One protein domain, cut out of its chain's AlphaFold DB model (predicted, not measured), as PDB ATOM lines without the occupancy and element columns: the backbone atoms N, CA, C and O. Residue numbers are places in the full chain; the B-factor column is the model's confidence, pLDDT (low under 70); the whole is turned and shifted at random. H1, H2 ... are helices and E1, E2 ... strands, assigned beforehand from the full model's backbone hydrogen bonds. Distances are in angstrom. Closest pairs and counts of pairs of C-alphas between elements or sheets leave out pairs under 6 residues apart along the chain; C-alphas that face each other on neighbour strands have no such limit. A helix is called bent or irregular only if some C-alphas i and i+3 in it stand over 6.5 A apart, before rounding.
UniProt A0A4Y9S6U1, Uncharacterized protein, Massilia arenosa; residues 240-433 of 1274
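AT A GLANCE: This is residues 240 to 433 of the 1274 residues of an uncharacterized protein of Massilia arenosa (UniProt A0A4Y9S6U1). Two lobes are joined by H1 into an elongated body: at one end H7 and H8 form a long helical hairpin with H6 beside H7, and at the other H2, H3, H4 and H5 gather about the tiny strand pair of E1 and E4. A ribbon, the hairpin of E2 and E3, runs along one side of the body, and residues 403 to 408 stick out at the tip of the helical hairpin. The printed part has 194 residues, with eight named helices and four named strands in the order H1 H2 E1 E2 E3 H3 H4 H5 E4 H6 H7 H8; the class is mostly helix, and both two-stranded sheets, E1 - E4 and E2 - E3, are antiparallel. It is only just loose, close to compact, with a radius of gyration of the C-alphas of 19.7 A and spans of 67 by 36 by 27 A.

HOW THE PARTS SIT: Start at H1, residues 241 to 253, the hub, which touches three helices. It is irregular: C-alphas 247 and 250 are 7.1 A apart. It touches H2, residues 255 to 261, only at the corner, and only just, with 3 pairs of C-alphas within 8 A; Phe 252 and Ala 258 come closest, at 5.1 A. In E1, residues 264 to 266, N 265 is 2.8 A from O 358 of E4, residues 357 to 359, within hydrogen-bond range. E2, residues 276 to 283, pairs with E3, residues 296 to 303: look for N 277 and O 302 at 2.8 A. H3, residues 306 to 317, touches H4, residues 325 to 335, with C-alphas 310 and 332 closest at 6.1 A. H4 touches residues 341 to 345 of H5, residues 341 to 353, at a steep tilt of 59 degrees, opposite ways; C-alphas 329 and 344 are closest, at 6.1 A. H6, residues 369 to 377, touches H1 at C-alphas 369 and 241, 5.9 A. H7, residues 385 to 403, forms helical hairpins with H6, closest C-alphas 377 and 385 at 4.3 A, and with H8, residues 407 to 428, closest C-alphas 402 and 410 at 4.7 A. Residues 424 to 428 of H8 touch H1, with C-alphas 425 and 247 closest at 5.3 A. Every O i to N i+4 pair is within hydrogen-bond range in H2 to H7; H1 has 6 of 9 and H8 17 of 18.

IN THESE COORDINATES: Find C-alpha 241 at (175.577, 184.840, 133.360), where H1 begins its 18.4 A. E3 covers 23.9 A, H7 27.0 A, and H8 31.6 A, ending at C-alpha 428, (165.361, 177.934, 122.957).

THE WHOLE: The C-alphas of Lys 338 and Asp 406, the two farthest apart, are 68.5 A apart. The printed part has no cut, and the link from E2 to E3 is long, with 12 residues. Within it, residues 286 to 289 have pLDDT under 70.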
ATOM      1  N   LYS A 240     178.304 186.375 129.958       90.69
ATOM      2  CA  LYS A 240     177.348 187.070 130.816       90.69
ATOM      3  C   LYS A 240     176.362 186.055 131.391       90.69
ATOM      4  O   LYS A 240     175.529 185.520 130.659       90.69
ATOM      5  N   ALA A 241     176.408 185.845 132.704       89.81
ATOM      6  CA  ALA A 241     175.577 184.840 133.360       89.81
ATOM      7  C   ALA A 241     174.080 185.131 133.171       89.81
ATOM      8  O   ALA A 241     173.305 184.232 132.848       89.81
ATOM      9  N   GLY A 242     173.679 186.405 133.269       90.00
ATOM     10  CA  GLY A 242     172.290 186.811 133.041       90.00
ATOM     11  C   GLY A 242     171.785 186.531 131.622       90.00
ATOM     12  O   GLY A 242     170.614 186.211 131.451       90.00
ATOM     13  N   LEU A 243     172.660 186.591 130.610       92.38
ATOM     14  CA  LEU A 243     172.295 186.279 129.227       92.38
ATOM     15  C   LEU A 243     172.032 184.783 129.051       92.38
ATOM     16  O   LEU A 243     171.001 184.417 128.503       92.38
ATOM     17  N   ILE A 244     172.929 183.922 129.537       93.50
ATOM     18  CA  ILE A 244     172.748 182.469 129.420       93.50
ATOM     19  C   ILE A 244     171.510 182.015 130.202       93.50
ATOM     20  O   ILE A 244     170.717 181.237 129.679       93.50
ATOM     21  N   ARG A 245     171.269 182.565 131.401       91.06
ATOM     22  CA  ARG A 245     170.031 182.303 132.160       91.06
ATOM     23  C   ARG A 245     168.781 182.709 131.378       91.06
ATOM     24  O   ARG A 245     167.847 181.919 131.300       91.06
ATOM     25  N   HIS A 246     168.778 183.896 130.766       91.69
ATOM     26  CA  HIS A 246     167.679 184.356 129.909       91.69
ATOM     27  C   HIS A 246     167.437 183.410 128.729       91.69
ATOM     28  O   HIS A 246     166.300 182.999 128.519       91.69
ATOM     29  N   ILE A 247     168.493 183.015 128.011       94.12
ATOM     30  CA  ILE A 247     168.401 182.110 126.854       94.12
ATOM     31  C   ILE A 247     167.859 180.739 127.268       94.12
ATOM     32  O   ILE A 247     167.000 180.197 126.593       94.12
ATOM     33  N   MET A 248     168.313 180.177 128.390       93.25
ATOM     34  CA  MET A 248     167.839 178.863 128.841       93.25
ATOM     35  C   MET A 248     166.426 178.910 129.450       93.25
ATOM     36  O   MET A 248     165.741 177.892 129.476       93.25
ATOM     37  N   SER A 249     165.968 180.073 129.933       90.75
ATOM     38  CA  SER A 249     164.717 180.201 130.698       90.75
ATOM     39  C   SER A 249     163.441 179.661 130.026       90.75
ATOM     40  O   SER A 249     162.636 179.069 130.753       90.75
ATOM     41  N   PRO A 250     163.224 179.764 128.695       92.50
ATOM     42  CA  PRO A 250     162.008 179.241 128.075       92.50
ATOM     43  C   PRO A 250     161.893 177.713 128.155       92.50
ATOM     44  O   PRO A 250     160.779 177.205 128.253       92.50
ATOM     45  N   LEU A 251     163.018 176.980 128.199       91.75
ATOM     46  CA  LEU A 251     163.019 175.517 128.367       91.75
ATOM     47  C   LEU A 251     162.381 175.093 129.694       91.75
ATOM     48  O   LEU A 251     161.797 174.019 129.795       91.75
ATOM     49  N   PHE A 252     162.492 175.946 130.713       90.44
ATOM     50  CA  PHE A 252     161.927 175.701 132.035       90.44
ATOM     51  C   PHE A 252     160.521 176.290 132.183       90.44
ATOM     52  O   PHE A 252     159.817 175.944 133.126       90.44
ATOM     53  N   ALA A 253     160.083 177.174 131.287       88.88
ATOM     54  CA  ALA A 253     158.716 177.689 131.306       88.88
ATOM     55  C   ALA A 253     157.700 176.630 130.836       88.88
ATOM     56  O   ALA A 253     156.550 176.639 131.281       88.88
ATOM     57  N   ASP A 254     158.125 175.702 129.973       90.06
ATOM     58  CA  ASP A 254     157.321 174.558 129.549       90.06
ATOM     59  C   ASP A 254     157.331 173.456 130.621       90.06
ATOM     60  O   ASP A 254     158.353 172.821 130.885       90.06
ATOM     61  N   PHE A 255     156.170 173.218 131.238       94.62
ATOM     62  CA  PHE A 255     156.009 172.196 132.272       94.62
ATOM     63  C   PHE A 255     156.368 170.788 131.786       94.62
ATOM     64  O   PHE A 255     156.965 170.034 132.550       94.62
ATOM     65  N   ASP A 256     156.001 170.417 130.558       91.81
ATOM     66  CA  ASP A 256     156.182 169.046 130.076       91.81
ATOM     67  C   ASP A 256     157.661 168.748 129.833       91.81
ATOM     68  O   ASP A 256     158.166 167.698 130.237       91.81
ATOM     69  N   VAL A 257     158.380 169.720 129.267       91.38
ATOM     70  CA  VAL A 257     159.838 169.651 129.112       91.38
ATOM     71  C   VAL A 257     160.518 169.628 130.481       91.38
ATOM     72  O   VAL A 257     161.339 168.750 130.763       91.38
ATOM     73  N   ALA A 258     160.157 170.563 131.361       93.12
ATOM     74  CA  ALA A 258     160.785 170.721 132.664       93.12
ATOM     75  C   ALA A 258     160.587 169.503 133.574       93.12
ATOM     76  O   ALA A 258     161.544 169.040 134.193       93.12
ATOM     77  N   ALA A 259     159.370 168.962 133.647       94.25
ATOM     78  CA  ALA A 259     159.042 167.843 134.521       94.25
ATOM     79  C   ALA A 259     159.635 166.510 134.036       94.25
ATOM     80  O   ALA A 259     160.040 165.687 134.860       94.25
ATOM     81  N   ALA A 260     159.751 166.314 132.716       93.12
ATOM     82  CA  ALA A 260     160.459 165.166 132.154       93.12
ATOM     83  C   ALA A 260     161.964 165.243 132.470       93.12
ATOM     84  O   ALA A 260     162.578 164.284 132.960       93.12
ATOM     85  N   ALA A 261     162.562 166.416 132.254       93.12
ATOM     86  CA  ALA A 261     163.995 166.616 132.409       93.12
ATOM     87  C   ALA A 261     164.441 166.640 133.880       93.12
ATOM     88  O   ALA A 261     165.391 165.940 134.251       93.12
ATOM     89  N   PHE A 262     163.725 167.336 134.764       95.88
ATOM     90  CA  PHE A 262     164.213 167.694 136.100       95.88
ATOM     91  C   PHE A 262     163.276 167.240 137.225       95.88
ATOM     92  O   PHE A 262     162.066 167.126 137.033       95.88
ATOM     93  N   PRO A 263     163.809 166.936 138.418       96.56
ATOM     94  CA  PRO A 263     163.001 166.885 139.629       96.56
ATOM     95  C   PRO A 263     162.338 168.245 139.902       96.56
ATOM     96  O   PRO A 263     162.922 169.295 139.644       96.56
ATOM     97  N   LEU A 264     161.130 168.228 140.457       97.00
ATOM     98  CA  LEU A 264     160.404 169.421 140.878       97.00
ATOM     99  C   LEU A 264     160.732 169.740 142.339       97.00
ATOM    100  O   LEU A 264     160.610 168.873 143.212       97.00
ATOM    101  N   ALA A 265     161.111 170.981 142.610       94.56
ATOM    102  CA  ALA A 265     161.379 171.522 143.935       94.56
ATOM    103  C   ALA A 265     160.232 172.424 144.411       94.56
ATOM    104  O   ALA A 265     159.572 173.109 143.623       94.56
ATOM    105  N   LEU A 266     160.011 172.426 145.725       93.62
ATOM    106  CA  LEU A 266     159.038 173.293 146.379       93.62
ATOM    107  C   LEU A 266     159.578 174.728 146.462       93.62
ATOM    108  O   LEU A 266     160.749 174.945 146.773       93.62
ATOM    109  N   ASN A 267     158.733 175.729 146.208       91.56
ATOM    110  CA  ASN A 267     159.129 177.123 146.379       91.56
ATOM    111  C   ASN A 267     159.411 177.447 147.860       91.56
ATOM    112  O   ASN A 267     158.521 177.477 148.704       91.56
ATOM    113  N   ARG A 268     160.666 177.771 148.172       88.19
ATOM    114  CA  ARG A 268     161.137 177.984 149.552       88.19
ATOM    115  C   ARG A 268     160.605 179.270 150.210       88.19
ATOM    116  O   ARG A 268     160.778 179.475 151.408       88.19
ATOM    117  N   SER A 269     159.942 180.144 149.446       88.00
ATOM    118  CA  SER A 269     159.322 181.378 149.956       88.00
ATOM    119  C   SER A 269     157.866 181.199 150.408       88.00
ATOM    120  O   SER A 269     157.241 182.164 150.840       88.00
ATOM    121  N   ILE A 270     157.319 179.980 150.327       88.62
ATOM    122  CA  ILE A 270     155.939 179.693 150.725       88.62
ATOM    123  C   ILE A 270     155.690 180.048 152.197       88.62
ATOM    124  O   ILE A 270     156.451 179.688 153.099       88.62
ATOM    125  N   ARG A 271     154.583 180.752 152.432       84.94
ATOM    126  CA  ARG A 271     153.998 181.060 153.740       84.94
ATOM    127  C   ARG A 271     152.504 180.761 153.698       84.94
ATOM    128  O   ARG A 271     151.841 181.061 152.707       84.94
ATOM    129  N   SER A 272     151.972 180.181 154.769       83.81
ATOM    130  CA  SER A 272     150.555 179.832 154.892       83.81
ATOM    131  C   SER A 272     149.991 180.389 156.192       83.81
ATOM    132  O   SER A 272     150.625 180.249 157.234       83.81
ATOM    133  N   ASP A 273     148.803 180.991 156.134       81.12
ATOM    134  CA  ASP A 273     148.019 181.393 157.315       81.12
ATOM    135  C   ASP A 273     146.881 180.399 157.634       81.12
ATOM    136  O   ASP A 273     146.027 180.655 158.480       81.12
ATOM    137  N   GLY A 274     146.866 179.249 156.949       78.50
ATOM    138  CA  GLY A 274     145.847 178.205 157.077       78.50
ATOM    139  C   GLY A 274     144.679 178.337 156.094       78.50
ATOM    140  O   GLY A 274     144.098 177.315 155.730       78.50
ATOM    141  N   LEU A 275     144.374 179.545 155.607       82.88
ATOM    142  CA  LEU A 275     143.334 179.794 154.597       82.88
ATOM    143  C   LEU A 275     143.930 180.159 153.238       82.88
ATOM    144  O   LEU A 275     143.386 179.779 152.203       82.88
ATOM    145  N   ARG A 276     145.053 180.873 153.237       88.81
ATOM    146  CA  ARG A 276     145.765 181.321 152.047       88.81
ATOM    147  C   ARG A 276     147.233 180.956 152.118       88.81
ATOM    148  O   ARG A 276     147.856 180.926 153.177       88.81
ATOM    149  N   VAL A 277     147.785 180.725 150.939       90.56
ATOM    150  CA  VAL A 277     149.194 180.457 150.708       90.56
ATOM    151  C   VAL A 277     149.763 181.576 149.850       90.56
ATOM    152  O   VAL A 277     149.226 181.878 148.785       90.56
ATOM    153  N   ARG A 278     150.842 182.202 150.317       90.69
ATOM    154  CA  ARG A 278     151.556 183.288 149.634       90.69
ATOM    155  C   ARG A 278     152.999 182.875 149.386       90.69
ATOM    156  O   ARG A 278     153.597 182.220 150.234       90.69
ATOM    157  N   PHE A 279     153.548 183.247 148.240       91.12
ATOM    158  CA  PHE A 279     154.945 182.977 147.900       91.12
ATOM    159  C   PHE A 279     155.444 183.960 146.841       91.12
ATOM    160  O   PHE A 279     154.658 184.617 146.154       91.12
ATOM    161  N   HIS A 280     156.761 184.067 146.725       90.31
ATOM    162  CA  HIS A 280     157.449 184.934 145.781       90.31
ATOM    163  C   HIS A 280     157.998 184.120 144.609       90.31
ATOM    164  O   HIS A 280     158.503 183.009 144.780       90.31
ATOM    165  N   THR A 281     157.942 184.689 143.414       89.44
ATOM    166  CA  THR A 281     158.569 184.150 142.205       89.44
ATOM    167  C   THR A 281     159.563 185.161 141.647       89.44
ATOM    168  O   THR A 281     159.368 186.373 141.759       89.44
ATOM    169  N   VAL A 282     160.666 184.660 141.086       87.44
ATOM    170  CA  VAL A 282     161.698 185.507 140.480       87.44
ATOM    171  C   VAL A 282     161.210 185.993 139.120       87.44
ATOM    172  O   VAL A 282     160.805 185.197 138.276       87.44
ATOM    173  N   ALA A 283     161.302 187.298 138.901       85.25
ATOM    174  CA  ALA A 283     161.066 187.945 137.619       85.25
ATOM    175  C   ALA A 283     162.379 188.557 137.085       85.25
ATOM    176  O   ALA A 283     163.284 188.849 137.875       85.25
ATOM    177  N   PRO A 284     162.510 188.808 135.768       75.56
ATOM    178  CA  PRO A 284     163.738 189.355 135.179       75.56
ATOM    179  C   PRO A 284     164.261 190.640 135.854       75.56
ATOM    180  O   PRO A 284     165.475 190.779 136.007       75.56
ATOM    181  N   GLY A 285     163.369 191.519 136.333       75.25
ATOM    182  CA  GLY A 285     163.697 192.788 137.001       75.25
ATOM    183  C   GLY A 285     163.565 194.012 136.085       75.25
ATOM    184  O   GLY A 285     163.020 193.912 134.989       75.25
ATOM    185  N   GLN A 286     164.040 195.182 136.532       67.31
ATOM    186  CA  GLN A 286     164.039 196.400 135.708       67.31
ATOM    187  C   GLN A 286     165.142 196.366 134.635       67.31
ATOM    188  O   GLN A 286     166.320 196.150 134.935       67.31
ATOM    189  N   GLU A 287     164.787 196.660 133.383       61.75
ATOM    190  CA  GLU A 287     165.718 196.693 132.245       61.75
ATOM    191  C   GLU A 287     166.532 197.997 132.179       61.75
ATOM    192  O   GLU A 287     166.396 198.803 131.263       61.75
ATOM    193  N   VAL A 288     167.408 198.232 133.157       55.66
ATOM    194  CA  VAL A 288     168.141 199.514 133.238       55.66
ATOM    195  C   VAL A 288     169.420 199.522 132.382       55.66
ATOM    196  O   VAL A 288     169.879 200.579 131.954       55.66
ATOM    197  N   SER A 289     170.042 198.361 132.111       61.69
ATOM    198  CA  SER A 289     171.358 198.340 131.431       61.69
ATOM    199  C   SER A 289     171.759 197.070 130.665       61.69
ATOM    200  O   SER A 289     172.856 197.041 130.100       61.69
ATOM    201  N   GLY A 290     170.924 196.023 130.628       72.75
ATOM    202  CA  GLY A 290     171.270 194.749 129.975       72.75
ATOM    203  C   GLY A 290     172.416 193.994 130.660       72.75
ATOM    204  O   GLY A 290     173.250 193.385 129.988       72.75
ATOM    205  N   ARG A 291     172.513 194.088 131.991       75.19
ATOM    206  CA  ARG A 291     173.606 193.509 132.799       75.19
ATOM    207  C   ARG A 291     173.148 192.562 133.904       75.19
ATOM    208  O   ARG A 291     173.990 191.885 134.478       75.19
ATOM    209  N   THR A 292     171.861 192.550 134.218       84.81
ATOM    210  CA  THR A 292     171.270 191.819 135.341       84.81
ATOM    211  C   THR A 292     170.109 190.978 134.839       84.81
ATOM    212  O   THR A 292     169.444 191.366 133.878       84.81
ATOM    213  N   TRP A 293     169.856 189.851 135.495       86.00
ATOM    214  CA  TRP A 293     168.673 189.029 135.267       86.00
ATOM    215  C   TRP A 293     168.258 188.353 136.572       86.00
ATOM    216  O   TRP A 293     169.093 187.778 137.279       86.00
ATOM    217  N   GLY A 294     166.966 188.407 136.877       84.62
ATOM    218  CA  GLY A 294     166.402 187.785 138.072       84.62
ATOM    219  C   GLY A 294     166.491 188.663 139.318       84.62
ATOM    220  O   GLY A 294     166.661 188.129 140.409       84.62
ATOM    221  N   THR A 295     166.431 189.991 139.176       87.12
ATOM    222  CA  THR A 295     166.383 190.920 140.324       87.12
ATOM    223  C   THR A 295     164.958 191.292 140.739       87.12
ATOM    224  O   THR A 295     164.758 191.867 141.806       87.12
ATOM    225  N   GLY A 296     163.959 190.981 139.906       85.69
ATOM    226  CA  GLY A 296     162.555 191.256 140.189       85.69
ATOM    227  C   GLY A 296     161.914 190.170 141.046       85.69
ATOM    228  O   GLY A 296     162.279 188.998 140.962       85.69
ATOM    229  N   LEU A 297     160.910 190.559 141.830       87.44
ATOM    230  CA  LEU A 297     160.057 189.646 142.583       87.44
ATOM    231  C   LEU A 297     158.592 189.919 142.257       87.44
ATOM    232  O   LEU A 297     158.167 191.072 142.191       87.44
ATOM    233  N   THR A 298     157.821 188.851 142.084       88.25
ATOM    234  CA  THR A 298     156.360 188.894 141.986       88.25
ATOM    235  C   THR A 298     155.746 188.058 143.098       88.25
ATOM    236  O   THR A 298     156.270 187.004 143.449       88.25
ATOM    237  N   VAL A 299     154.634 188.528 143.663       88.94
ATOM    238  CA  VAL A 299     153.915 187.829 144.734       88.94
ATOM    239  C   VAL A 299     152.741 187.068 144.132       88.94
ATOM    240  O   VAL A 299     151.903 187.657 143.450       88.94
ATOM    241  N   ALA A 300     152.658 185.773 144.417       90.12
ATOM    242  CA  ALA A 300     151.520 184.929 144.079       90.12
ATOM    243  C   ALA A 300     150.746 184.538 145.346       90.12
ATOM    244  O   ALA A 300     151.321 184.400 146.430       90.12
ATOM    245  N   GLN A 301     149.427 184.371 145.208       90.00
ATOM    246  CA  GLN A 301     148.530 183.976 146.295       90.00
ATOM    247  C   GLN A 301     147.542 182.907 145.828       90.00
ATOM    248  O   GLN A 301     147.021 182.989 144.716       90.00
ATOM    249  N   LEU A 302     147.278 181.920 146.685       90.50
ATOM    250  CA  LEU A 302     146.358 180.808 146.437       90.50
ATOM    251  C   LEU A 302     145.520 180.527 147.682       90.50
ATOM    252  O   LEU A 302     146.020 180.648 148.798       90.50
ATOM    253  N   ASP A 303     144.279 180.082 147.501       90.44
ATOM    254  CA  ASP A 303     143.505 179.522 148.607       90.44
ATOM    255  C   ASP A 303     144.036 178.126 148.962       90.44
ATOM    256  O   ASP A 303     144.320 177.293 148.088       90.44
ATOM    257  N   ALA A 304     144.176 177.863 150.259       84.00
ATOM    258  CA  ALA A 304     144.573 176.559 150.758       84.00
ATOM    259  C   ALA A 304     143.508 175.517 150.384       84.00
ATOM    260  O   ALA A 304     142.314 175.707 150.605       84.00
ATOM    261  N   ASN A 305     143.940 174.387 149.825       88.56
ATOM    262  CA  ASN A 305     143.054 173.270 149.513       88.56
ATOM    263  C   ASN A 305     143.698 171.929 149.904       88.56
ATOM    264  O   ASN A 305     144.923 171.859 150.046       88.56
ATOM    265  N   PRO A 306     142.906 170.850 150.067       88.44
ATOM    266  CA  PRO A 306     143.427 169.571 150.547       88.44
ATOM    267  C   PRO A 306     144.534 168.974 149.670       88.44
ATOM    268  O   PRO A 306     145.489 168.413 150.194       88.44
ATOM    269  N   VAL A 307     144.458 169.123 148.341       88.62
ATOM    270  CA  VAL A 307     145.477 168.577 147.425       88.62
ATOM    271  C   VAL A 307     146.796 169.345 147.551       88.62
ATOM    272  O   VAL A 307     147.864 168.738 147.554       88.62
ATOM    273  N   LEU A 308     146.740 170.666 147.741       91.44
ATOM    274  CA  LEU A 308     147.911 171.497 148.030       91.44
ATOM    275  C   LEU A 308     148.597 171.076 149.340       91.44
ATOM    276  O   LEU A 308     149.821 170.980 149.389       91.44
ATOM    277  N   GLN A 309     147.811 170.777 150.380       88.69
ATOM    278  CA  GLN A 309     148.328 170.276 151.658       88.69
ATOM    279  C   GLN A 309     148.970 168.891 151.518       88.69
ATOM    280  O   GLN A 309     150.011 168.650 152.123       88.69
ATOM    281  N   LEU A 310     148.403 168.004 150.690       92.94
ATOM    282  CA  LEU A 310     149.013 166.706 150.379       92.94
ATOM    283  C   LEU A 310     150.369 166.874 149.689       92.94
ATOM    284  O   LEU A 310     151.334 166.235 150.096       92.94
ATOM    285  N   VAL A 311     150.471 167.764 148.696       93.81
ATOM    286  CA  VAL A 311     151.749 168.068 148.032       93.81
ATOM    287  C   VAL A 311     152.768 168.592 149.046       93.81
ATOM    288  O   VAL A 311     153.870 168.056 149.124       93.81
ATOM    289  N   ALA A 312     152.405 169.581 149.869       91.31
ATOM    290  CA  ALA A 312     153.289 170.107 150.911       91.31
ATOM    291  C   ALA A 312     153.739 169.019 151.905       91.31
ATOM    292  O   ALA A 312     154.907 168.964 152.280       91.31
ATOM    293  N   HIS A 313     152.836 168.111 152.285       93.06
ATOM    294  CA  HIS A 313     153.146 166.992 153.169       93.06
ATOM    295  C   HIS A 313     154.160 166.014 152.556       93.06
ATOM    296  O   HIS A 313     155.070 165.570 153.253       93.06
ATOM    297  N   VAL A 314     154.046 165.713 151.256       95.75
ATOM    298  CA  VAL A 314     155.016 164.862 150.541       95.75
ATOM    299  C   VAL A 314     156.419 165.471 150.576       95.75
ATOM    300  O   VAL A 314     157.387 164.753 150.834       95.75
ATOM    301  N   TYR A 315     156.546 166.783 150.355       95.31
ATOM    302  CA  TYR A 315     157.840 167.469 150.453       95.31
ATOM    303  C   TYR A 315     158.379 167.463 151.888       95.31
ATOM    304  O   TYR A 315     159.525 167.060 152.094       95.31
ATOM    305  N   ALA A 316     157.541 167.761 152.884       92.44
ATOM    306  CA  ALA A 316     157.942 167.748 154.291       92.44
ATOM    307  C   ALA A 316     158.487 166.375 154.736       92.44
ATOM    308  O   ALA A 316     159.528 166.300 155.388       92.44
ATOM    309  N   GLN A 317     157.851 165.269 154.324       93.94
ATOM    310  CA  GLN A 317     158.338 163.908 154.610       93.94
ATOM    311  C   GLN A 317     159.710 163.605 153.983       93.94
ATOM    312  O   GLN A 317     160.440 162.740 154.467       93.94
ATOM    313  N   ARG A 318     160.069 164.308 152.905       92.81
ATOM    314  CA  ARG A 318     161.344 164.162 152.188       92.81
ATOM    315  C   ARG A 318     162.397 165.188 152.618       92.81
ATOM    316  O   ARG A 318     163.479 165.205 152.026       92.81
ATOM    317  N   GLY A 319     162.098 166.028 153.610       89.50
ATOM    318  CA  GLY A 319     162.946 167.160 153.990       89.50
ATOM    319  C   GLY A 319     163.118 168.157 152.842       89.50
ATOM    320  O   GLY A 319     164.240 168.556 152.549       89.50
ATOM    321  N   ASP A 320     162.027 168.446 152.129       88.81
ATOM    322  CA  ASP A 320     161.913 169.393 151.009       88.81
ATOM    323  C   ASP A 320     162.805 169.115 149.789       88.81
ATOM    324  O   ASP A 320     162.909 169.928 148.869       88.81
ATOM    325  N   LYS A 321     163.405 167.922 149.719       91.94
ATOM    326  CA  LYS A 321     164.185 167.484 148.558       91.94
ATOM    327  C   LYS A 321     163.309 167.364 147.314       91.94
ATOM    328  O   LYS A 321     162.222 166.782 147.365       91.94
ATOM    329  N   ALA A 322     163.846 167.815 146.181       94.75
ATOM    330  CA  ALA A 322     163.183 167.732 144.889       94.75
ATOM    331  C   ALA A 322     162.782 166.283 144.520       94.75
ATOM    332  O   ALA A 322     163.390 165.293 144.957       94.75
ATOM    333  N   ILE A 323     161.713 166.148 143.733       97.25
ATOM    334  CA  ILE A 323     161.077 164.864 143.406       97.25
ATOM    335  C   ILE A 323     160.645 164.827 141.936       97.25
ATOM    336  O   ILE A 323     160.151 165.816 141.404       97.25
ATOM    337  N   LYS A 324     160.842 163.689 141.260       96.44
ATOM    338  CA  LYS A 324     160.356 163.480 139.886       96.44
ATOM    339  C   LYS A 324     158.825 163.482 139.842       96.44
ATOM    340  O   LYS A 324     158.186 163.048 140.798       96.44
ATOM    341  N   LEU A 325     158.255 163.976 138.744       96.44
ATOM    342  CA  LEU A 325     156.815 164.188 138.598       96.44
ATOM    343  C   LEU A 325     156.004 162.916 138.866       96.44
ATOM    344  O   LEU A 325     155.040 162.962 139.627       96.44
ATOM    345  N   GLU A 326     156.417 161.787 138.300       95.75
ATOM    346  CA  GLU A 326     155.733 160.500 138.436       95.75
ATOM    347  C   GLU A 326     155.705 160.069 139.906       95.75
ATOM    348  O   GLU A 326     154.649 159.782 140.461       95.75
ATOM    349  N   ALA A 327     156.854 160.163 140.582       96.50
ATOM    350  CA  ALA A 327     156.971 159.844 142.001       96.50
ATOM    351  C   ALA A 327     156.159 160.798 142.897       96.50
ATOM    352  O   ALA A 327     155.676 160.384 143.951       96.50
ATOM    353  N   LEU A 328     156.005 162.070 142.508       96.69
ATOM    354  CA  LEU A 328     155.158 163.027 143.224       96.69
ATOM    355  C   LEU A 328     153.675 162.690 143.064       96.69
ATOM    356  O   LEU A 328     152.944 162.685 144.055       96.69
ATOM    357  N   VAL A 329     153.236 162.388 141.840       96.75
ATOM    358  CA  VAL A 329     151.858 161.966 141.562       96.75
ATOM    359  C   VAL A 329     151.536 160.688 142.336       96.75
ATOM    360  O   VAL A 329     150.530 160.652 143.045       96.75
ATOM    361  N   ASP A 330     152.419 159.690 142.295       96.25
ATOM    362  CA  ASP A 330     152.254 158.424 143.016       96.25
ATOM    363  C   ASP A 330     152.184 158.627 144.533       96.25
ATOM    364  O   ASP A 330     151.322 158.048 145.203       96.25
ATOM    365  N   ALA A 331     153.045 159.482 145.094       96.06
ATOM    366  CA  ALA A 331     153.039 159.792 146.521       96.06
ATOM    367  C   ALA A 331     151.725 160.464 146.955       96.06
ATOM    368  O   ALA A 331     151.140 160.087 147.973       96.06
ATOM    369  N   VAL A 332     151.212 161.415 146.168       95.75
ATOM    370  CA  VAL A 332     149.931 162.083 146.453       95.75
ATOM    371  C   VAL A 332     148.755 161.111 146.315       95.75
ATOM    372  O   VAL A 332     147.893 161.075 147.195       95.75
ATOM    373  N   CYS A 333     148.725 160.284 145.267       95.25
ATOM    374  CA  CYS A 333     147.691 159.263 145.069       95.25
ATOM    375  C   CYS A 333     147.719 158.185 146.164       95.25
ATOM    376  O   CYS A 333     146.669 157.700 146.572       95.25
ATOM    377  N   THR A 334     148.897 157.851 146.699       95.06
ATOM    378  CA  THR A 334     149.035 156.929 147.838       95.06
ATOM    379  C   THR A 334     148.393 157.504 149.103       95.06
ATOM    380  O   THR A 334     147.695 156.792 149.823       95.06
ATOM    381  N   LEU A 335     148.583 158.803 149.360       93.88
ATOM    382  CA  LEU A 335     147.965 159.491 150.498       93.88
ATOM    383  C   LEU A 335     146.457 159.728 150.303       93.88
ATOM    384  O   LEU A 335     145.713 159.793 151.282       93.88
ATOM    385  N   ALA A 336     145.991 159.835 149.055       92.81
ATOM    386  CA  ALA A 336     144.583 160.027 148.714       92.81
ATOM    387  C   ALA A 336     144.132 159.125 147.541       92.81
ATOM    388  O   ALA A 336     143.933 159.618 146.428       92.81
ATOM    389  N   PRO A 337     143.842 157.828 147.791       91.00
ATOM    390  CA  PRO A 337     143.561 156.832 146.741       91.00
ATOM    391  C   PRO A 337     142.319 157.091 145.876       91.00
ATOM    392  O   PRO A 337     142.085 156.391 144.897       91.00
ATOM    393  N   LYS A 338     141.478 158.062 146.255       91.06
ATOM    394  CA  LYS A 338     140.284 158.466 145.496       91.06
ATOM    395  C   LYS A 338     140.589 159.476 144.381       91.06
ATOM    396  O   LYS A 338     139.692 159.778 143.598       91.06
ATOM    397  N   LEU A 339     141.798 160.040 144.337       92.06
ATOM    398  CA  LEU A 339     142.215 160.965 143.285       92.06
ATOM    399  C   LEU A 339     142.722 160.181 142.069       92.06
ATOM    400  O   LEU A 339     143.519 159.259 142.212       92.06
ATOM    401  N   ALA A 340     142.274 160.564 140.872       93.19
ATOM    402  CA  ALA A 340     142.809 160.016 139.628       93.19
ATOM    403  C   ALA A 340     144.216 160.597 139.353       93.19
ATOM    404  O   ALA A 340     144.374 161.821 139.469       93.19
ATOM    405  N   PRO A 341     145.216 159.783 138.961       93.56
ATOM    406  CA  PRO A 341     146.573 160.253 138.663       93.56
ATOM    407  C   PRO A 341     146.625 161.424 137.673       93.56
ATOM    408  O   PRO A 341     147.368 162.381 137.876       93.56
ATOM    409  N   GLU A 342     145.772 161.416 136.648       94.00
ATOM    410  CA  GLU A 342     145.683 162.460 135.622       94.00
ATOM    411  C   GLU A 342     145.209 163.799 136.204       94.00
ATOM    412  O   GLU A 342     145.675 164.869 135.801       94.00
ATOM    413  N   ALA A 343     144.305 163.758 137.188       93.56
ATOM    414  CA  ALA A 343     143.830 164.952 137.881       93.56
ATOM    415  C   ALA A 343     144.922 165.544 138.785       93.56
ATOM    416  O   ALA A 343     145.088 166.765 138.822       93.56
ATOM    417  N   VAL A 344     145.696 164.692 139.471       94.94
ATOM    418  CA  VAL A 344     146.848 165.116 140.285       94.94
ATOM    419  C   VAL A 344     147.940 165.703 139.397       94.94
ATOM    420  O   VAL A 344     148.426 166.794 139.681       94.94
ATOM    421  N   HIS A 345     148.260 165.055 138.279       95.50
ATOM    422  CA  HIS A 345     149.193 165.568 137.280       95.50
ATOM    423  C   HIS A 345     148.773 166.956 136.764       95.50
ATOM    424  O   HIS A 345     149.560 167.904 136.784       95.50
ATOM    425  N   GLY A 346     147.505 167.115 136.364       95.31
ATOM    426  CA  GLY A 346     146.962 168.407 135.934       95.31
ATOM    427  C   GLY A 346     147.001 169.478 137.032       95.31
ATOM    428  O   GLY A 346     147.179 170.660 136.736       95.31
ATOM    429  N   PHE A 347     146.873 169.084 138.299       95.00
ATOM    430  CA  PHE A 347     147.022 169.989 139.436       95.00
ATOM    431  C   PHE A 347     148.485 170.393 139.669       95.00
ATOM    432  O   PHE A 347     148.759 171.582 139.809       95.00
ATOM    433  N   VAL A 348     149.431 169.448 139.624       96.06
ATOM    434  CA  VAL A 348     150.879 169.715 139.716       96.06
ATOM    435  C   VAL A 348     151.332 170.669 138.605       96.06
ATOM    436  O   VAL A 348     152.052 171.623 138.893       96.06
ATOM    437  N   ARG A 349     150.828 170.505 137.372       96.69
ATOM    438  CA  ARG A 349     151.055 171.461 136.273       96.69
ATOM    439  C   ARG A 349     150.623 172.877 136.648       96.69
ATOM    440  O   ARG A 349     151.386 173.816 136.453       96.69
ATOM    441  N   LYS A 350     149.426 173.047 137.222       94.12
ATOM    442  CA  LYS A 350     148.949 174.366 137.678       94.12
ATOM    443  C   LYS A 350     149.862 174.947 138.758       94.12
ATOM    444  O   LYS A 350     150.194 176.125 138.682       94.12
ATOM    445  N   LEU A 351     150.284 174.134 139.731       94.50
ATOM    446  CA  LEU A 351     151.218 174.566 140.778       94.50
ATOM    447  C   LEU A 351     152.558 175.025 140.194       94.50
ATOM    448  O   LEU A 351     153.101 176.030 140.646       94.50
ATOM    449  N   TYR A 352     153.058 174.334 139.172       95.19
ATOM    450  CA  TYR A 352     154.259 174.735 138.449       95.19
ATOM    451  C   TYR A 352     154.076 176.065 137.711       95.19
ATOM    452  O   TYR A 352     154.863 176.986 137.900       95.19
ATOM    453  N   THR A 353     152.997 176.217 136.933       92.94
ATOM    454  CA  THR A 353     152.695 177.464 136.201       92.94
ATOM    455  C   THR A 353     152.557 178.670 137.131       92.94
ATOM    456  O   THR A 353     152.931 179.780 136.770       92.94
ATOM    457  N   LEU A 354     152.034 178.460 138.340       91.75
ATOM    458  CA  LEU A 354     151.911 179.501 139.359       91.75
ATOM    459  C   LEU A 354     153.238 179.804 140.072       91.75
ATOM    460  O   LEU A 354     153.318 180.811 140.768       91.75
ATOM    461  N   GLY A 355     154.260 178.953 139.922       92.50
ATOM    462  CA  GLY A 355     155.561 179.060 140.588       92.50
ATOM    463  C   GLY A 355     155.591 178.520 142.021       92.50
ATOM    464  O   GLY A 355     156.523 178.815 142.770       92.50
ATOM    465  N   TYR A 356     154.578 177.742 142.419       93.50
ATOM    466  CA  TYR A 356     154.570 177.010 143.691       93.50
ATOM    467  C   TYR A 356     155.579 175.850 143.662       93.50
ATOM    468  O   TYR A 356     156.231 175.556 144.664       93.50
ATOM    469  N   LEU A 357     155.733 175.226 142.491       94.56
ATOM    470  CA  LEU A 357     156.802 174.281 142.171       94.56
ATOM    471  C   LEU A 357     157.687 174.870 141.071       94.56
ATOM    472  O   LEU A 357     157.202 175.629 140.235       94.56
ATOM    473  N   HIS A 358     158.961 174.497 141.053       93.50
ATOM    474  CA  HIS A 358     159.899 174.854 139.987       93.50
ATOM    475  C   HIS A 358     160.826 173.679 139.667       93.50
ATOM    476  O   HIS A 358     160.956 172.752 140.464       93.50
ATOM    477  N   ALA A 359     161.456 173.699 138.495       94.44
ATOM    478  CA  ALA A 359     162.443 172.695 138.127       94.44
ATOM    479  C   ALA A 359     163.739 172.908 138.920       94.44
ATOM    480  O   ALA A 359     164.273 174.017 138.948       94.44
ATOM    481  N   ASP A 360     164.259 171.846 139.532       93.81
ATOM    482  CA  ASP A 360     165.599 171.851 140.111       93.81
ATOM    483  C   ASP A 360     166.635 171.637 138.999       93.81
ATOM    484  O   ASP A 360     166.922 170.514 138.578       93.81
ATOM    485  N   THR A 361     167.160 172.747 138.485       92.88
ATOM    486  CA  THR A 361     168.134 172.767 137.388       92.88
ATOM    487  C   THR A 361     169.582 172.678 137.874       92.88
ATOM    488  O   THR A 361     170.491 172.840 137.060       92.88
ATOM    489  N   GLY A 362     169.825 172.542 139.186       91.25
ATOM    490  CA  GLY A 362     171.173 172.570 139.768       91.25
ATOM    491  C   GLY A 362     171.930 173.890 139.562       91.25
ATOM    492  O   GLY A 362     173.159 173.895 139.522       91.25
ATOM    493  N   LEU A 363     171.221 175.011 139.369       90.94
ATOM    494  CA  LEU A 363     171.855 176.314 139.150       90.94
ATOM    495  C   LEU A 363     172.523 176.807 140.441       90.94
ATOM    496  O   LEU A 363     171.856 176.987 141.458       90.94
ATOM    497  N   VAL A 364     173.817 177.108 140.349       91.75
ATOM    498  CA  VAL A 364     174.623 177.717 141.415       91.75
ATOM    499  C   VAL A 364     175.285 178.965 140.844       91.75
ATOM    500  O   VAL A 364     176.032 178.879 139.870       91.75
ATOM    501  N   GLU A 365     174.995 180.141 141.400       89.69
ATOM    502  CA  GLU A 365     175.302 181.398 140.702       89.69
ATOM    503  C   GLU A 365     176.804 181.722 140.598       89.69
ATOM    504  O   GLU A 365     177.218 182.405 139.659       89.69
ATOM    505  N   GLN A 366     177.634 181.211 141.517       91.50
ATOM    506  CA  GLN A 366     179.094 181.387 141.510       91.50
ATOM    507  C   GLN A 366     179.835 180.268 140.752       91.50
ATOM    508  O   GLN A 366     181.067 180.253 140.714       91.50
ATOM    509  N   ARG A 367     179.131 179.352 140.074       89.31
ATOM    510  CA  ARG A 367     179.736 178.337 139.188       89.31
ATOM    511  C   ARG A 367     179.778 178.798 137.729       89.31
ATOM    512  O   ARG A 367     179.159 179.788 137.355       89.31
ATOM    513  N   ASP A 368     180.549 178.078 136.915       89.88
ATOM    514  CA  ASP A 368     180.595 178.308 135.471       89.88
ATOM    515  C   ASP A 368     179.201 178.132 134.844       89.88
ATOM    516  O   ASP A 368     178.599 177.055 134.886       89.88
ATOM    517  N   ILE A 369     178.698 179.214 134.248       92.44
ATOM    518  CA  ILE A 369     177.363 179.259 133.662       92.44
ATOM    519  C   ILE A 369     177.263 178.441 132.369       92.44
ATOM    520  O   ILE A 369     176.186 177.927 132.061       92.44
ATOM    521  N   LEU A 370     178.362 178.284 131.620       94.00
ATOM    522  CA  LEU A 370     178.366 177.425 130.436       94.00
ATOM    523  C   LEU A 370     178.326 175.954 130.834       94.00
ATOM    524  O   LEU A 370     177.540 175.201 130.266       94.00
ATOM    525  N   GLY A 371     179.101 175.553 131.843       94.88
ATOM    526  CA  GLY A 371     179.021 174.221 132.438       94.88
ATOM    527  C   GLY A 371     177.603 173.862 132.883       94.88
ATOM    528  O   GLY A 371     177.120 172.774 132.567       94.88
ATOM    529  N   TRP A 372     176.895 174.796 133.527       94.88
ATOM    530  CA  TRP A 372     175.475 174.628 133.851       94.88
ATOM    531  C   TRP A 372     174.612 174.428 132.595       94.88
ATOM    532  O   TRP A 372     173.872 173.449 132.515       94.88
ATOM    533  N   ALA A 373     174.736 175.290 131.582       96.38
ATOM    534  CA  ALA A 373     173.963 175.165 130.343       96.38
ATOM    535  C   ALA A 373     174.240 173.843 129.598       96.38
ATOM    536  O   ALA A 373     173.308 173.224 129.082       96.38
ATOM    537  N   ARG A 374     175.491 173.357 129.595       96.56
ATOM    538  CA  ARG A 374     175.851 172.042 129.035       96.56
ATOM    539  C   ARG A 374     175.172 170.905 129.792       96.56
ATOM    540  O   ARG A 374     174.651 169.991 129.164       96.56
ATOM    541  N   ALA A 375     175.142 170.965 131.125       95.38
ATOM    542  CA  ALA A 375     174.474 169.950 131.939       95.38
ATOM    543  C   ALA A 375     172.965 169.874 131.645       95.38
ATOM    544  O   ALA A 375     172.402 168.781 131.598       95.38
ATOM    545  N   ILE A 376     172.324 171.019 131.384       95.56
ATOM    546  CA  ILE A 376     170.930 171.084 130.924       95.56
ATOM    547  C   ILE A 376     170.788 170.459 129.534       95.56
ATOM    548  O   ILE A 376     169.958 169.572 129.349       95.56
ATOM    549  N   ALA A 377     171.612 170.876 128.571       95.94
ATOM    550  CA  ALA A 377     171.546 170.398 127.191       95.94
ATOM    551  C   ALA A 377     171.861 168.895 127.046       95.94
ATOM    552  O   ALA A 377     171.331 168.241 126.153       95.94
ATOM    553  N   ALA A 378     172.671 168.325 127.943       96.19
ATOM    554  CA  ALA A 378     172.982 166.896 127.978       96.19
ATOM    555  C   ALA A 378     171.837 166.014 128.505       96.19
ATOM    556  O   ALA A 378     171.927 164.786 128.438       96.19
ATOM    557  N   ASN A 379     170.767 166.602 129.047       94.00
ATOM    558  CA  ASN A 379     169.631 165.839 129.541       94.00
ATOM    559  C   ASN A 379     168.832 165.241 128.361       94.00
ATOM    560  O   ASN A 379     168.348 166.000 127.521       94.00
ATOM    561  N   PRO A 380     168.619 163.910 128.303       92.00
ATOM    562  CA  PRO A 380     167.940 163.259 127.178       92.00
ATOM    563  C   PRO A 380     166.502 163.730 126.925       92.00
ATOM    564  O   PRO A 380     165.981 163.529 125.831       92.00
ATOM    565  N   ALA A 381     165.848 164.326 127.925       90.50
ATOM    566  CA  ALA A 381     164.503 164.878 127.785       90.50
ATOM    567  C   ALA A 381     164.474 166.229 127.042       90.50
ATOM    568  O   ALA A 381     163.401 166.690 126.655       90.50
ATOM    569  N   ILE A 382     165.629 166.866 126.824       94.00
ATOM    570  CA  ILE A 382     165.737 168.105 126.053       94.00
ATOM    571  C   ILE A 382     165.892 167.744 124.575       94.00
ATOM    572  O   ILE A 382     166.966 167.352 124.123       94.00
ATOM    573  N   ALA A 383     164.811 167.886 123.806       91.38
ATOM    574  CA  ALA A 383     164.757 167.464 122.402       91.38
ATOM    575  C   ALA A 383     165.835 168.127 121.524       91.38
ATOM    576  O   ALA A 383     166.409 167.484 120.648       91.38
ATOM    577  N   GLN A 384     166.139 169.400 121.783       93.00
ATOM    578  CA  GLN A 384     167.163 170.177 121.079       93.00
ATOM    579  C   GLN A 384     168.565 170.035 121.707       93.00
ATOM    580  O   GLN A 384     169.482 170.775 121.351       93.00
ATOM    581  N   GLY A 385     168.758 169.107 122.652       93.81
ATOM    582  CA  GLY A 385     169.959 169.004 123.485       93.81
ATOM    583  C   GLY A 385     171.264 168.864 122.697       93.81
ATOM    584  O   GLY A 385     172.223 169.587 122.959       93.81
ATOM    585  N   SER A 386     171.290 168.006 121.670       95.44
ATOM    586  CA  SER A 386     172.476 167.800 120.823       95.44
ATOM    587  C   SER A 386     172.896 169.060 120.055       95.44
ATOM    588  O   SER A 386     174.087 169.321 119.904       95.44
ATOM    589  N   GLU A 387     171.928 169.847 119.577       96.12
ATOM    590  CA  GLU A 387     172.184 171.101 118.859       96.12
ATOM    591  C   GLU A 387     172.680 172.190 119.822       96.12
ATOM    592  O   GLU A 387     173.664 172.874 119.539       96.12
ATOM    593  N   LEU A 388     172.059 172.288 121.005       96.38
ATOM    594  CA  LEU A 388     172.492 173.193 122.071       96.38
ATOM    595  C   LEU A 388     173.923 172.888 122.533       96.38
ATOM    596  O   LEU A 388     174.722 173.815 122.657       96.38
ATOM    597  N   LEU A 389     174.271 171.615 122.748       97.12
ATOM    598  CA  LEU A 389     175.629 171.203 123.126       97.12
ATOM    599  C   LEU A 389     176.662 171.634 122.081       97.12
ATOM    600  O   LEU A 389     177.656 172.260 122.439       97.12
ATOM    601  N   ALA A 390     176.398 171.386 120.795       96.69
ATOM    602  CA  ALA A 390     177.311 171.772 119.721       96.69
ATOM    603  C   ALA A 390     177.573 173.292 119.690       96.69
ATOM    604  O   ALA A 390     178.713 173.724 119.516       96.69
ATOM    605  N   LEU A 391     176.535 174.108 119.901       96.81
ATOM    606  CA  LEU A 391     176.670 175.567 119.960       96.81
ATOM    607  C   LEU A 391     177.398 176.045 121.224       96.81
ATOM    608  O   LEU A 391     178.191 176.983 121.145       96.81
ATOM    609  N   LEU A 392     177.150 175.417 122.378       96.38
ATOM    610  CA  LEU A 392     177.829 175.735 123.641       96.38
ATOM    611  C   LEU A 392     179.320 175.361 123.604       96.38
ATOM    612  O   LEU A 392     180.153 176.105 124.123       96.38
ATOM    613  N   ASP A 393     179.672 174.251 122.958       95.94
ATOM    614  CA  ASP A 393     181.063 173.831 122.774       95.94
ATOM    615  C   ASP A 393     181.793 174.737 121.774       95.94
ATOM    616  O   ASP A 393     182.919 175.169 122.029       95.94
ATOM    617  N   ALA A 394     181.128 175.123 120.677       96.06
ATOM    618  CA  ALA A 394     181.654 176.129 119.755       96.06
ATOM    619  C   ALA A 394     181.856 177.489 120.448       96.06
ATOM    620  O   ALA A 394     182.860 178.168 120.218       96.06
ATOM    621  N   ALA A 395     180.928 177.884 121.323       94.88
ATOM    622  CA  ALA A 395     181.039 179.109 122.102       94.88
ATOM    623  C   ALA A 395     182.275 179.098 123.019       94.88
ATOM    624  O   ALA A 395     182.995 180.096 123.052       94.88
ATOM    625  N   GLU A 396     182.567 177.987 123.704       94.50
ATOM    626  CA  GLU A 396     183.783 177.844 124.524       94.50
ATOM    627  C   GLU A 396     185.058 177.916 123.685       94.50
ATOM    628  O   GLU A 396     185.963 178.673 124.024       94.50
ATOM    629  N   ALA A 397     185.109 177.217 122.547       95.69
ATOM    630  CA  ALA A 397     186.269 177.260 121.655       95.69
ATOM    631  C   ALA A 397     186.565 178.688 121.151       95.69
ATOM    632  O   ALA A 397     187.721 179.098 120.993       95.69
ATOM    633  N   HIS A 398     185.522 179.494 120.930       95.62
ATOM    634  CA  HIS A 398     185.696 180.910 120.625       95.62
ATOM    635  C   HIS A 398     186.148 181.732 121.833       95.62
ATOM    636  O   HIS A 398     186.964 182.633 121.646       95.62
ATOM    637  N   LEU A 399     185.689 181.433 123.055       94.25
ATOM    638  CA  LEU A 399     186.244 182.064 124.255       94.25
ATOM    639  C   LEU A 399     187.732 181.734 124.430       94.25
ATOM    640  O   LEU A 399     188.499 182.635 124.753       94.25
ATOM    641  N   ASP A 400     188.160 180.502 124.150       94.75
ATOM    642  CA  ASP A 400     189.579 180.119 124.136       94.75
ATOM    643  C   ASP A 400     190.376 180.927 123.111       94.75
ATOM    644  O   ASP A 400     191.425 181.490 123.429       94.75
ATOM    645  N   THR A 401     189.837 181.086 121.901       95.81
ATOM    646  CA  THR A 401     190.432 181.962 120.879       95.81
ATOM    647  C   THR A 401     190.534 183.406 121.384       95.81
ATOM    648  O   THR A 401     191.553 184.072 121.197       95.81
ATOM    649  N   MET A 402     189.505 183.888 122.089       94.06
ATOM    650  CA  MET A 402     189.489 185.207 122.722       94.06
ATOM    651  C   MET A 402     190.445 185.337 123.915       94.06
ATOM    652  O   MET A 402     190.676 186.457 124.353       94.06
ATOM    653  N   ARG A 403     191.015 184.255 124.458       93.88
ATOM    654  CA  ARG A 403     192.053 184.315 125.506       93.88
ATOM    655  C   ARG A 403     193.462 184.478 124.911       93.88
ATOM    656  O   ARG A 403     194.363 184.923 125.618       93.88
ATOM    657  N   GLY A 404     193.642 184.180 123.619       91.69
ATOM    658  CA  GLY A 404     194.912 184.311 122.893       91.69
ATOM    659  C   GLY A 404     195.323 185.753 122.561       91.69
ATOM    660  O   GLY A 404     194.609 186.710 122.872       91.69
ATOM    661  N   GLU A 405     196.481 185.910 121.910       89.12
ATOM    662  CA  GLU A 405     197.082 187.218 121.575       89.12
ATOM    663  C   GLU A 405     196.829 187.692 120.132       89.12
ATOM    664  O   GLU A 405     197.050 188.860 119.825       89.12
ATOM    665  N   ASP A 406     196.330 186.825 119.248       93.50
ATOM    666  CA  ASP A 406     196.025 187.182 117.857       93.50
ATOM    667  C   ASP A 406     194.760 188.056 117.781       93.50
ATOM    668  O   ASP A 406     193.632 187.587 117.952       93.50
ATOM    669  N   HIS A 407     194.946 189.348 117.516       92.94
ATOM    670  CA  HIS A 407     193.869 190.336 117.460       92.94
ATOM    671  C   HIS A 407     192.824 190.063 116.362       92.94
ATOM    672  O   HIS A 407     191.638 190.340 116.577       92.94
ATOM    673  N   ASP A 408     193.221 189.497 115.219       93.94
ATOM    674  CA  ASP A 408     192.308 189.197 114.112       93.94
ATOM    675  C   ASP A 408     191.447 187.978 114.437       93.94
ATOM    676  O   ASP A 408     190.217 188.023 114.285       93.94
ATOM    677  N   ALA A 409     192.075 186.923 114.964       95.88
ATOM    678  CA  ALA A 409     191.375 185.735 115.439       95.88
ATOM    679  C   ALA A 409     190.391 186.086 116.567       95.88
ATOM    680  O   ALA A 409     189.230 185.668 116.529       95.88
ATOM    681  N   ARG A 410     190.801 186.937 117.520       94.31
ATOM    682  CA  ARG A 410     189.930 187.460 118.589       94.31
ATOM    683  C   ARG A 410     188.729 188.215 118.025       94.31
ATOM    684  O   ARG A 410     187.591 187.932 118.399       94.31
ATOM    685  N   ALA A 411     188.954 189.157 117.107       94.62
ATOM    686  CA  ALA A 411     187.877 189.945 116.510       94.62
ATOM    687  C   ALA A 411     186.887 189.069 115.718       94.62
ATOM    688  O   ALA A 411     185.679 189.317 115.737       94.62
ATOM    689  N   ALA A 412     187.381 188.038 115.023       95.38
ATOM    690  CA  ALA A 412     186.542 187.047 114.354       95.38
ATOM    691  C   ALA A 412     185.725 186.215 115.352       95.38
ATOM    692  O   ALA A 412     184.509 186.098 115.178       95.38
ATOM    693  N   ALA A 413     186.355 185.724 116.423       95.31
ATOM    694  CA  ALA A 413     185.701 184.957 117.478       95.31
ATOM    695  C   ALA A 413     184.578 185.753 118.162       95.31
ATOM    696  O   ALA A 413     183.478 185.234 118.326       95.31
ATOM    697  N   VAL A 414     184.787 187.041 118.461       93.94
ATOM    698  CA  VAL A 414     183.732 187.905 119.022       93.94
ATOM    699  C   VAL A 414     182.495 187.952 118.125       93.94
ATOM    700  O   VAL A 414     181.363 187.884 118.610       93.94
ATOM    701  N   ILE A 415     182.687 188.106 116.815       93.56
ATOM    702  CA  ILE A 415     181.572 188.201 115.868       93.56
ATOM    703  C   ILE A 415     180.868 186.854 115.727       93.56
ATOM    704  O   ILE A 415     179.638 186.828 115.714       93.56
ATOM    705  N   ALA A 416     181.625 185.757 115.692       94.38
ATOM    706  CA  ALA A 416     181.069 184.409 115.690       94.38
ATOM    707  C   ALA A 416     180.215 184.160 116.944       94.38
ATOM    708  O   ALA A 416     179.057 183.769 116.828       94.38
ATOM    709  N   VAL A 417     180.715 184.513 118.133       93.50
ATOM    710  CA  VAL A 417     179.970 184.390 119.398       93.50
ATOM    711  C   VAL A 417     178.682 185.213 119.389       93.50
ATOM    712  O   VAL A 417     177.649 184.735 119.853       93.50
ATOM    713  N   ARG A 418     178.690 186.435 118.836       91.94
ATOM    714  CA  ARG A 418     177.462 187.247 118.708       91.94
ATOM    715  C   ARG A 418     176.393 186.555 117.860       91.94
ATOM    716  O   ARG A 418     175.213 186.753 118.137       91.94
ATOM    717  N   GLN A 419     176.788 185.791 116.841       92.00
ATOM    718  CA  GLN A 419     175.855 185.013 116.030       92.00
ATOM    719  C   GLN A 419     175.397 183.749 116.768       92.00
ATOM    720  O   GLN A 419     174.195 183.561 116.913       92.00
ATOM    721  N   LEU A 420     176.321 182.980 117.355       94.50
ATOM    722  CA  LEU A 420     176.002 181.781 118.145       94.50
ATOM    723  C   LEU A 420     175.005 182.066 119.274       94.50
ATOM    724  O   LEU A 420     174.096 181.285 119.519       94.50
ATOM    725  N   VAL A 421     175.129 183.216 119.940       94.38
ATOM    726  CA  VAL A 421     174.179 183.659 120.974       94.38
ATOM    727  C   VAL A 421     172.760 183.844 120.417       94.38
ATOM    728  O   VAL A 421     171.790 183.527 121.105       94.38
ATOM    729  N   LYS A 422     172.614 184.345 119.184       94.50
ATOM    730  CA  LYS A 422     171.303 184.459 118.522       94.50
ATOM    731  C   LYS A 422     170.765 183.094 118.109       94.50
ATOM    732  O   LYS A 422     169.563 182.866 118.214       94.50
ATOM    733  N   ASP A 423     171.641 182.196 117.678       95.44
ATOM    734  CA  ASP A 423     171.264 180.837 117.290       95.44
ATOM    735  C   ASP A 423     170.774 180.052 118.523       95.44
ATOM    736  O   ASP A 423     169.672 179.505 118.507       95.44
ATOM    737  N   LEU A 424     171.496 180.139 119.650       95.69
ATOM    738  CA  LEU A 424     171.067 179.610 120.953       95.69
ATOM    739  C   LEU A 424     169.696 180.163 121.381       95.69
ATOM    740  O   LEU A 424     168.829 179.408 121.824       95.69
ATOM    741  N   ALA A 425     169.476 181.474 121.235       95.56
ATOM    742  CA  ALA A 425     168.189 182.099 121.543       95.56
ATOM    743  C   ALA A 425     167.065 181.630 120.609       95.56
ATOM    744  O   ALA A 425     165.932 181.463 121.045       95.56
ATOM    745  N   THR A 426     167.370 181.376 119.337       95.81
ATOM    746  CA  THR A 426     166.398 180.873 118.356       95.81
ATOM    747  C   THR A 426     165.947 179.456 118.702       95.81
ATOM    748  O   THR A 426     164.749 179.188 118.705       95.81
ATOM    749  N   ILE A 427     166.883 178.572 119.056       94.94
ATOM    750  CA  ILE A 427     166.593 177.170 119.405       94.94
ATOM    751  C   ILE A 427     165.771 177.064 120.691       94.94
ATOM    752  O   ILE A 427     164.863 176.242 120.789       94.94
ATOM    753  N   THR A 428     166.081 177.904 121.677       94.00
ATOM    754  CA  THR A 428     165.361 177.934 122.957       94.00
ATOM    755  C   THR A 428     164.063 178.739 122.910       94.00
ATOM    756  O   THR A 428     163.235 178.587 123.798       94.00
ATOM    757  N   GLY A 429     163.861 179.590 121.899       93.50
ATOM    758  CA  GLY A 429     162.715 180.501 121.819       93.50
ATOM    759  C   GLY A 429     162.837 181.742 122.713       93.50
ATOM    760  O   GLY A 429     161.831 182.381 123.018       93.50
ATOM    761  N   ALA A 430     164.046 182.088 123.160       92.06
ATOM    762  CA  ALA A 430     164.284 183.253 124.004       92.06
ATOM    763  C   ALA A 430     164.170 184.573 123.224       92.06
ATOM    764  O   ALA A 430     164.613 184.686 122.078       92.06
ATOM    765  N   ASP A 431     163.629 185.608 123.874       88.56
ATOM    766  CA  ASP A 431     163.485 186.935 123.268       88.56
ATOM    767  C   ASP A 431     164.852 187.583 122.989       88.56
ATOM    768  O   ASP A 431     165.626 187.853 123.911       88.56
ATOM    769  N   GLN A 432     165.125 187.863 121.713       88.00
ATOM    770  CA  GLN A 432     166.360 188.492 121.229       88.00
ATOM    771  C   GLN A 432     166.337 190.027 121.311       88.00
ATOM    772  O   GLN A 432     167.375 190.664 121.121       88.00
ATOM    773  N   GLY A 433     165.178 190.638 121.586       78.94
ATOM    774  CA  GLY A 433     165.026 192.083 121.768       78.94
ATOM    775  C   GLY A 433     165.632 192.612 123.072       78.94
ATOM    776  O   GLY A 433     165.809 193.822 123.230       78.94
TER     777      GLY A 433